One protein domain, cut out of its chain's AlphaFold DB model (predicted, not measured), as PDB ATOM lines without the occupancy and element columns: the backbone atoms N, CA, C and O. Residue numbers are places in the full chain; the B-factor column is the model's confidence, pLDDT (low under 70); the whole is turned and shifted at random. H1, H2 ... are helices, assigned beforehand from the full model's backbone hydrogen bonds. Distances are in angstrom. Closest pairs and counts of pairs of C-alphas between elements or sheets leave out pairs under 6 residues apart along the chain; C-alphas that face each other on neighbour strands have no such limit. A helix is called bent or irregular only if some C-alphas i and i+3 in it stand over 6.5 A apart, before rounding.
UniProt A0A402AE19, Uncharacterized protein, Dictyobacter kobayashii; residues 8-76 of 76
ATOM      1  N   LEU A   8      28.233  53.651  46.665       73.62
ATOM      2  CA  LEU A   8      28.630  52.547  47.546       73.62
ATOM      3  C   LEU A   8      27.473  52.055  48.421       73.62
ATOM      4  O   LEU A   8      27.270  50.850  48.542       73.62
ATOM      5  N   PHE A   9      26.684  52.968  48.997       69.69
ATOM      6  CA  PHE A   9      25.523  52.600  49.815       69.69
ATOM      7  C   PHE A   9      24.452  51.898  48.984       69.69
ATOM      8  O   PHE A   9      23.911  50.878  49.411       69.69
ATOM      9  N   THR A  10      24.193  52.396  47.777       72.81
ATOM     10  CA  THR A  10      23.266  51.762  46.835       72.81
ATOM     11  C   THR A  10      23.736  50.352  46.469       72.81
ATOM     12  O   THR A  10      22.935  49.422  46.482       72.81
ATOM     13  N   LEU A  11      25.036  50.157  46.229       75.44
ATOM     14  CA  LEU A  11      25.615  48.848  45.901       75.44
ATOM     15  C   LEU A  11      25.525  47.860  47.077       75.44
ATOM     16  O   LEU A  11      25.180  46.693  46.882       75.44
ATOM     17  N   ILE A  12      25.756  48.324  48.309       80.81
ATOM     18  CA  ILE A  12      25.592  47.513  49.527       80.81
ATOM     19  C   ILE A  12      24.127  47.103  49.713       80.81
ATOM     20  O   ILE A  12      23.851  45.929  49.963       80.81
ATOM     21  N   LEU A  13      23.187  48.038  49.544       77.69
ATOM     22  CA  LEU A  13      21.754  47.759  49.646       77.69
ATOM     23  C   LEU A  13      21.329  46.706  48.610       77.69
ATOM     24  O   LEU A  13      20.636  45.747  48.948       77.69
ATOM     25  N   TRP A  14      21.818  46.830  47.373       73.50
ATOM     26  CA  TRP A  14      21.615  45.837  46.316       73.50
ATOM     27  C   TRP A  14      22.158  44.463  46.675       73.50
ATOM     28  O   TRP A  14      21.476  43.455  46.495       73.50
ATOM     29  N   THR A  15      23.374  44.426  47.210       79.44
ATOM     30  CA  THR A  15      24.030  43.181  47.611       79.44
ATOM     31  C   THR A  15      23.227  42.481  48.708       79.44
ATOM     32  O   THR A  15      22.978  41.279  48.618       79.44
ATOM     33  N   ALA A  16      22.738  43.234  49.699       82.31
ATOM     34  CA  ALA A  16      21.881  42.705  50.755       82.31
ATOM     35  C   ALA A  16      20.572  42.114  50.200       82.31
ATOM     36  O   ALA A  16      20.178  41.019  50.601       82.31
ATOM     37  N   VAL A  17      19.932  42.788  49.237       80.94
ATOM     38  CA  VAL A  17      18.724  42.282  48.564       80.94
ATOM     39  C   VAL A  17      19.016  40.972  47.826       80.94
ATOM     40  O   VAL A  17      18.286  39.999  48.008       80.94
ATOM     41  N   VAL A  18      20.100  40.902  47.046       80.00
ATOM     42  CA  VAL A  18      20.487  39.679  46.316       80.00
ATOM     43  C   VAL A  18      20.714  38.503  47.273       80.00
ATOM     44  O   VAL A  18      20.206  37.409  47.025       80.00
ATOM     45  N   ILE A  19      21.416  38.727  48.390       83.62
ATOM     46  CA  ILE A  19      21.667  37.696  49.410       83.62
ATOM     47  C   ILE A  19      20.355  37.193  50.024       83.62
ATOM     48  O   ILE A  19      20.149  35.984  50.150       83.62
ATOM     49  N   LEU A  20      19.450  38.108  50.380       84.38
ATOM     50  CA  LEU A  20      18.169  37.763  50.999       84.38
ATOM     51  C   LEU A  20      17.301  36.916  50.056       84.38
ATOM     52  O   LEU A  20      16.685  35.936  50.474       84.38
ATOM     53  N   PHE A  21      17.321  37.230  48.761       72.00
ATOM     54  CA  PHE A  21      16.630  36.445  47.740       72.00
ATOM     55  C   PHE A  21      17.263  35.078  47.491       72.00
ATOM     56  O   PHE A  21      16.536  34.088  47.378       72.00
ATOM     57  N   ALA A  22      18.594  34.994  47.453       80.31
ATOM     58  CA  ALA A  22      19.288  33.716  47.350       80.31
ATOM     59  C   ALA A  22      18.883  32.779  48.500       80.31
ATOM     60  O   ALA A  22      18.576  31.613  48.262       80.31
ATOM     61  N   LEU A  23      18.775  33.312  49.721       83.06
ATOM     62  CA  LEU A  23      18.272  32.596  50.897       83.06
ATOM     63  C   LEU A  23      16.839  32.079  50.712       83.06
ATOM     64  O   LEU A  23      16.576  30.913  51.001       83.06
ATOM     65  N   ILE A  24      15.924  32.901  50.193       80.12
ATOM     66  CA  ILE A  24      14.532  32.491  49.929       80.12
ATOM     67  C   ILE A  24      14.486  31.330  48.928       80.12
ATOM     68  O   ILE A  24      13.782  30.343  49.158       80.12
ATOM     69  N   ILE A  25      15.255  31.421  47.837       74.50
ATOM     70  CA  ILE A  25      15.343  30.360  46.825       74.50
ATOM     71  C   ILE A  25      15.914  29.083  47.451       74.50
ATOM     72  O   ILE A  25      15.344  28.007  47.268       74.50
ATOM     73  N   LEU A  26      16.987  29.202  48.238       79.25
ATOM     74  CA  LEU A  26      17.632  28.073  48.906       79.25
ATOM     75  C   LEU A  26      16.659  27.354  49.852       79.25
ATOM     76  O   LEU A  26      16.493  26.138  49.763       79.25
ATOM     77  N   ILE A  27      15.954  28.107  50.705       79.62
ATOM     78  CA  ILE A  27      14.948  27.570  51.632       79.62
ATOM     79  C   ILE A  27      13.847  26.836  50.862       79.62
ATOM     80  O   ILE A  27      13.432  25.748  51.265       79.62
ATOM     81  N   ARG A  28      13.383  27.403  49.742       71.19
ATOM     82  CA  ARG A  28      12.338  26.794  48.909       71.19
ATOM     83  C   ARG A  28      12.804  25.475  48.288       71.19
ATOM     84  O   ARG A  28      12.044  24.509  48.292       71.19
ATOM     85  N   ILE A  29      14.053  25.408  47.823       69.94
ATOM     86  CA  ILE A  29      14.663  24.179  47.289       69.94
ATOM     87  C   ILE A  29      14.753  23.104  48.382       69.94
ATOM     88  O   ILE A  29      14.290  21.987  48.165       69.94
ATOM     89  N   PHE A  30      15.271  23.442  49.568       71.62
ATOM     90  CA  PHE A  30      15.420  22.490  50.679       71.62
ATOM     91  C   PHE A  30      14.084  21.976  51.231       71.62
ATOM     92  O   PHE A  30      13.997  20.823  51.648       71.62
ATOM     93  N   ARG A  31      13.027  22.799  51.222       67.25
ATOM     94  CA  ARG A  31      11.686  22.398  51.685       67.25
ATOM     95  C   ARG A  31      10.905  21.533  50.697       67.25
ATOM     96  O   ARG A  31       9.825  21.072  51.057       67.25
ATOM     97  N   THR A  32      11.387  21.334  49.472       63.19
ATOM     98  CA  THR A  32      10.617  20.642  48.434       63.19
ATOM     99  C   THR A  32      10.916  19.135  48.405       63.19
ATOM    100  O   THR A  32      11.994  18.746  47.954       63.19
ATOM    101  N   PRO A  33       9.971  18.255  48.794       61.38
ATOM    102  CA  PRO A  33      10.132  16.809  48.644       61.38
ATOM    103  C   PRO A  33      10.077  16.367  47.169       61.38
ATOM    104  O   PRO A  33       9.378  16.954  46.336       61.38
ATOM    105  N   GLN A  34      10.823  15.306  46.849       62.22
ATOM    106  CA  GLN A  34      11.116  14.828  45.487       62.22
ATOM    107  C   GLN A  34       9.876  14.515  44.623       62.22
ATOM    108  O   GLN A  34       9.935  14.686  43.404       62.22
ATOM    109  N   GLU A  35       8.748  14.136  45.227       62.41
ATOM    110  CA  GLU A  35       7.501  13.785  44.523       62.41
ATOM    111  C   GLU A  35       6.771  14.984  43.897       62.41
ATOM    112  O   GLU A  35       6.016  14.812  42.941       62.41
ATOM    113  N   ARG A  36       7.037  16.219  44.349       63.47
ATOM    114  CA  ARG A  36       6.426  17.444  43.785       63.47
ATOM    115  C   ARG A  36       7.334  18.228  42.845       63.47
ATOM    116  O   ARG A  36       7.005  19.363  42.497       63.47
ATOM    117  N   ARG A  37       8.447  17.648  42.380       63.81
ATOM    118  CA  ARG A  37       9.414  18.345  41.507       63.81
ATOM    119  C   ARG A  37       8.748  19.079  40.342       63.81
ATOM    120  O   ARG A  37       9.059  20.237  40.119       63.81
ATOM    121  N   ARG A  38       7.772  18.463  39.666       66.00
ATOM    122  CA  ARG A  38       7.087  19.074  38.513       66.00
ATOM    123  C   ARG A  38       6.250  20.308  38.885       66.00
ATOM    124  O   ARG A  38       6.290  21.301  38.166       66.00
ATOM    125  N   GLN A  39       5.541  20.269  40.016       66.69
ATOM    126  CA  GLN A  39       4.790  21.419  40.541       66.69
ATOM    127  C   GLN A  39       5.727  22.528  41.020       66.69
ATOM    128  O   GLN A  39       5.517  23.693  40.697       66.69
ATOM    129  N   VAL A  40       6.809  22.174  41.713       66.94
ATOM    130  CA  VAL A  40       7.769  23.171  42.191       66.94
ATOM    131  C   VAL A  40       8.521  23.823  41.045       66.94
ATOM    132  O   VAL A  40       8.728  25.028  41.095       66.94
ATOM    133  N   THR A  41       8.864  23.103  39.978       69.56
ATOM    134  CA  THR A  41       9.444  23.730  38.783       69.56
ATOM    135  C   THR A  41       8.462  24.713  38.139       69.56
ATOM    136  O   THR A  41       8.857  25.833  37.822       69.56
ATOM    137  N   LEU A  42       7.179  24.349  38.024       71.75
ATOM    138  CA  LEU A  42       6.141  25.226  37.466       71.75
ATOM    139  C   LEU A  42       5.884  26.485  38.303       71.75
ATOM    140  O   LEU A  42       5.576  27.523  37.731       71.75
ATOM    141  N   GLU A  43       6.044  26.433  39.624       71.38
ATOM    142  CA  GLU A  43       5.940  27.622  40.482       71.38
ATOM    143  C   GLU A  43       7.247  28.422  40.555       71.38
ATOM    144  O   GLU A  43       7.245  29.649  40.676       71.38
ATOM    145  N   THR A  44       8.388  27.737  40.497       71.50
ATOM    146  CA  THR A  44       9.708  28.354  40.660       71.50
ATOM    147  C   THR A  44      10.110  29.132  39.415       71.50
ATOM    148  O   THR A  44      10.637  30.232  39.553       71.50
ATOM    149  N   ILE A  45       9.802  28.633  38.213       77.69
ATOM    150  CA  ILE A  45      10.095  29.327  36.948       77.69
ATOM    151  C   ILE A  45       9.490  30.741  36.904       77.69
ATOM    152  O   ILE A  45      10.265  31.683  36.757       77.69
ATOM    153  N   PRO A  46       8.167  30.953  37.068       76.25
ATOM    154  CA  PRO A  46       7.588  32.295  37.028       76.25
ATOM    155  C   PRO A  46       8.070  33.166  38.191       76.25
ATOM    156  O   PRO A  46       8.197  34.376  38.023       76.25
ATOM    157  N   THR A  47       8.414  32.570  39.339       77.38
ATOM    158  CA  THR A  47       9.010  33.312  40.462       77.38
ATOM    159  C   THR A  47      10.401  33.848  40.098       77.38
ATOM    160  O   THR A  47      10.680  35.024  40.316       77.38
ATOM    161  N   ILE A  48      11.267  33.014  39.510       78.31
ATOM    162  CA  ILE A  48      12.602  33.421  39.046       78.31
ATOM    163  C   ILE A  48      12.476  34.433  37.906       78.31
ATOM    164  O   ILE A  48      13.169  35.446  37.912       78.31
ATOM    165  N   LEU A  49      11.577  34.194  36.950       78.69
ATOM    166  CA  LEU A  49      11.367  35.088  35.813       78.69
ATOM    167  C   LEU A  49      10.895  36.472  36.278       78.69
ATOM    168  O   LEU A  49      11.471  37.484  35.887       78.69
ATOM    169  N   GLY A  50       9.898  36.518  37.170       79.75
ATOM    170  CA  GLY A  50       9.421  37.760  37.778       79.75
ATOM    171  C   GLY A  50      10.523  38.474  38.558       79.75
ATOM    172  O   GLY A  50      10.648  39.693  38.475       79.75
ATOM    173  N   PHE A  51      11.383  37.721  39.243       74.62
ATOM    174  CA  PHE A  51      12.525  38.282  39.953       74.62
ATOM    175  C   PHE A  51      13.565  38.908  39.016       74.62
ATOM    176  O   PHE A  51      14.009  40.026  39.268       74.62
ATOM    177  N   VAL A  52      13.917  38.237  37.915       79.88
ATOM    178  CA  VAL A  52      14.834  38.776  36.895       79.88
ATOM    179  C   VAL A  52      14.272  40.060  36.282       79.88
ATOM    180  O   VAL A  52      15.009  41.033  36.127       79.88
ATOM    181  N   VAL A  53      12.968  40.098  35.995       82.38
ATOM    182  CA  VAL A  53      12.297  41.297  35.466       82.38
ATOM    183  C   VAL A  53      12.343  42.448  36.473       82.38
ATOM    184  O   VAL A  53      12.685  43.567  36.097       82.38
ATOM    185  N   ILE A  54      12.058  42.188  37.752       79.25
ATOM    186  CA  ILE A  54      12.150  43.204  38.810       79.25
ATOM    187  C   ILE A  54      13.595  43.698  38.951       79.25
ATOM    188  O   ILE A  54      13.825  44.903  38.955       79.25
ATOM    189  N   MET A  55      14.577  42.795  39.001       74.25
ATOM    190  CA  MET A  55      16.001  43.146  39.043       74.25
ATOM    191  C   MET A  55      16.399  44.047  37.873       74.25
ATOM    192  O   MET A  55      17.014  45.085  38.098       74.25
ATOM    193  N   MET A  56      15.998  43.703  36.645       76.25
ATOM    194  CA  MET A  56      16.237  44.544  35.470       76.25
ATOM    195  C   MET A  56      15.582  45.916  35.613       76.25
ATOM    196  O   MET A  56      16.257  46.926  35.435       76.25
ATOM    197  N   LEU A  57      14.298  45.975  35.975       75.19
ATOM    198  CA  LEU A  57      13.587  47.245  36.122       75.19
ATOM    199  C   LEU A  57      14.305  48.178  37.089       75.19
ATOM    200  O   LEU A  57      14.495  49.348  36.772       75.19
ATOM    201  N   ILE A  58      14.750  47.662  38.233       69.56
ATOM    202  CA  ILE A  58      15.373  48.508  39.242       69.56
ATOM    203  C   ILE A  58      16.853  48.797  38.918       69.56
ATOM    204  O   ILE A  58      17.325  49.880  39.249       69.56
ATOM    205  N   PHE A  59      17.587  47.926  38.216       67.62
ATOM    206  CA  PHE A  59      18.942  48.256  37.732       67.62
ATOM    207  C   PHE A  59      18.929  49.350  36.659       67.62
ATOM    208  O   PHE A  59      19.801  50.219  36.637       67.62
ATOM    209  N   PHE A  60      17.930  49.327  35.776       67.69
ATOM    210  CA  PHE A  60      17.770  50.335  34.730       67.69
ATOM    211  C   PHE A  60      17.173  51.645  35.260       67.69
ATOM    212  O   PHE A  60      17.437  52.703  34.690       67.69
ATOM    213  N   PHE A  61      16.427  51.611  36.367       67.31
ATOM    214  CA  PHE A  61      15.762  52.789  36.933       67.31
ATOM    215  C   PHE A  61      16.713  53.962  37.263       67.31
ATOM    216  O   PHE A  61      16.443  55.069  36.796       67.31
ATOM    217  N   PRO A  62      17.843  53.779  37.983       66.12
ATOM    218  CA  PRO A  62      18.782  54.867  38.244       66.12
ATOM    219  C   PRO A  62      19.423  55.414  36.965       66.12
ATOM    220  O   PRO A  62      19.625  56.621  36.863       66.12
ATOM    221  N   GLY A  63      19.710  54.554  35.982       65.19
ATOM    222  CA  GLY A  63      20.281  54.967  34.695       65.19
ATOM    223  C   GLY A  63      19.310  55.808  33.866       65.19
ATOM    224  O   GLY A  63      19.681  56.872  33.371       65.19
ATOM    225  N   ILE A  64      18.046  55.383  33.780       65.94
ATOM    226  CA  ILE A  64      16.975  56.131  33.103       65.94
ATOM    227  C   ILE A  64      16.736  57.470  33.807       65.94
ATOM    228  O   ILE A  64      16.608  58.502  33.148       65.94
ATOM    229  N   PHE A  65      16.720  57.477  35.141       65.69
ATOM    230  CA  PHE A  65      16.513  58.692  35.922       65.69
ATOM    231  C   PHE A  65      17.668  59.693  35.755       65.69
ATOM    232  O   PHE A  65      17.426  60.879  35.537       65.69
ATOM    233  N   ALA A  66      18.919  59.221  35.783       66.88
ATOM    234  CA  ALA A  66      20.096  60.054  35.537       66.88
ATOM    235  C   ALA A  66      20.114  60.629  34.111       66.88
ATOM    236  O   ALA A  66      20.414  61.808  33.928       66.88
ATOM    237  N   TYR A  67      19.739  59.823  33.113       68.94
ATOM    238  CA  TYR A  67      19.622  60.262  31.723       68.94
ATOM    239  C   TYR A  67      18.545  61.343  31.545       68.94
ATOM    240  O   TYR A  67      18.818  62.401  30.978       68.94
ATOM    241  N   MET A  68      17.344  61.120  32.092       69.81
ATOM    242  CA  MET A  68      16.241  62.090  32.073       69.81
ATOM    243  C   MET A  68      16.618  63.400  32.771       69.81
ATOM    244  O   MET A  68      16.368  64.479  32.236       69.81
ATOM    245  N   HIS A  69      17.256  63.320  33.941       66.00
ATOM    246  CA  HIS A  69      17.737  64.492  34.665       66.00
ATOM    247  C   HIS A  69      18.795  65.264  33.861       66.00
ATOM    248  O   HIS A  69      18.716  66.485  33.766       66.00
ATOM    249  N   GLY A  70      19.745  64.571  33.224       66.94
ATOM    250  CA  GLY A  70      20.739  65.192  32.342       66.94
ATOM    251  C   GLY A  70      20.107  65.922  31.152       66.94
ATOM    252  O   GLY A  70      20.514  67.036  30.835       66.94
ATOM    253  N   LEU A  71      19.066  65.339  30.554       71.75
ATOM    254  CA  LEU A  71      18.293  65.947  29.467       71.75
ATOM    255  C   LEU A  71      17.526  67.199  29.904       71.75
ATOM    256  O   LEU A  71      17.457  68.159  29.145       71.75
ATOM    257  N   ILE A  72      16.961  67.200  31.113       71.06
ATOM    258  CA  ILE A  72      16.248  68.359  31.671       71.06
ATOM    259  C   ILE A  72      17.232  69.485  32.010       71.06
ATOM    260  O   ILE A  72      16.968  70.636  31.679       71.06
ATOM    261  N   VAL A  73      18.379  69.156  32.612       70.38
ATOM    262  CA  VAL A  73      19.411  70.134  32.996       70.38
ATOM    263  C   VAL A  73      20.129  70.736  31.786       70.38
ATOM    264  O   VAL A  73      20.480  71.900  31.834       70.38
ATOM    265  N   HIS A  74      20.336  69.994  30.692       60.34
ATOM    266  CA  HIS A  74      20.926  70.555  29.462       60.34
ATOM    267  C   HIS A  74      19.963  71.434  28.649       60.34
ATOM    268  O   HIS A  74      20.400  72.133  27.737       60.34
ATOM    269  N   LYS A  75      18.655  71.350  28.914       52.66
ATOM    270  CA  LYS A  75      17.626  72.099  28.179       52.66
ATOM    271  C   LYS A  75      17.249  73.424  28.859       52.66
ATOM    272  O   LYS A  75      16.517  74.202  28.250       52.66
ATOM    273  N   HIS A  76      17.718  73.651  30.086       47.12
ATOM    274  CA  HIS A  76      17.535  74.867  30.882       47.12
ATOM    275  C   HIS A  76      18.856  75.615  31.044       47.12
ATOM    276  O   HIS A  76      18.789  76.862  31.088       47.12
TER     277      HIS A  76
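What this domain is: This is residues 8 to 76 of the 76 residues of an uncharacterized protein of Dictyobacter kobayashii (UniProt A0A402AE19). Two long helices make a narrow, open V: H1 comes in, the chain turns round at a tight link, and the longer H2 folds back beside H1 with a gap between them. H2 runs on well past the open end of H1, and its last part, from residue 60, sticks out with the tail to residue 76. The printed part has 69 residues, with two named helices, H1 then H2, and no named strand; the class is all helix. It is extended, with a radius of gyration of the C-alphas of 18.0 A, and forms a rod spanning 63 by 24 by 6 A.

Where its parts are: H1, residues 8 to 30, begins with C-alpha 8 at (28.630, 52.547, 47.546), ends with C-alpha 30 at (15.420, 22.490, 50.679) and is 33.0 A long. H2, residues 34 to 74, runs from C-alpha 34 at (11.116, 14.828, 45.487) to C-alpha 74 at (20.926, 70.555, 29.462), 58.8 A. H2 is irregular: C-alphas 35 and 38 are 8.0 A apart.

How they stand to each other: H1 and H2 are near each other, with no pair of C-alphas within 8 A but 15 pairs within 10 A. Along y, H1 falls from 52.547 to 22.490 and H2 rises from 14.828 to 70.555. H2 has a kink of 45 degrees near residue 41. In H1 every O i to N i+4 pair is within hydrogen-bond range; in H2, 32 of 37 are.

The domain as a whole: The C-alphas of Glu 35 and His 76, the two farthest apart, are 63.4 A apart. Residues 8 to 13 of H1 stand free, and so do residues 60 to 76, of which 60 to 74 belong to H2. The printed part has no cut. The mean pLDDT of the printed part is 71.9, and 29 residues are under 70, among them residues 31 to 41 and 58 to 70.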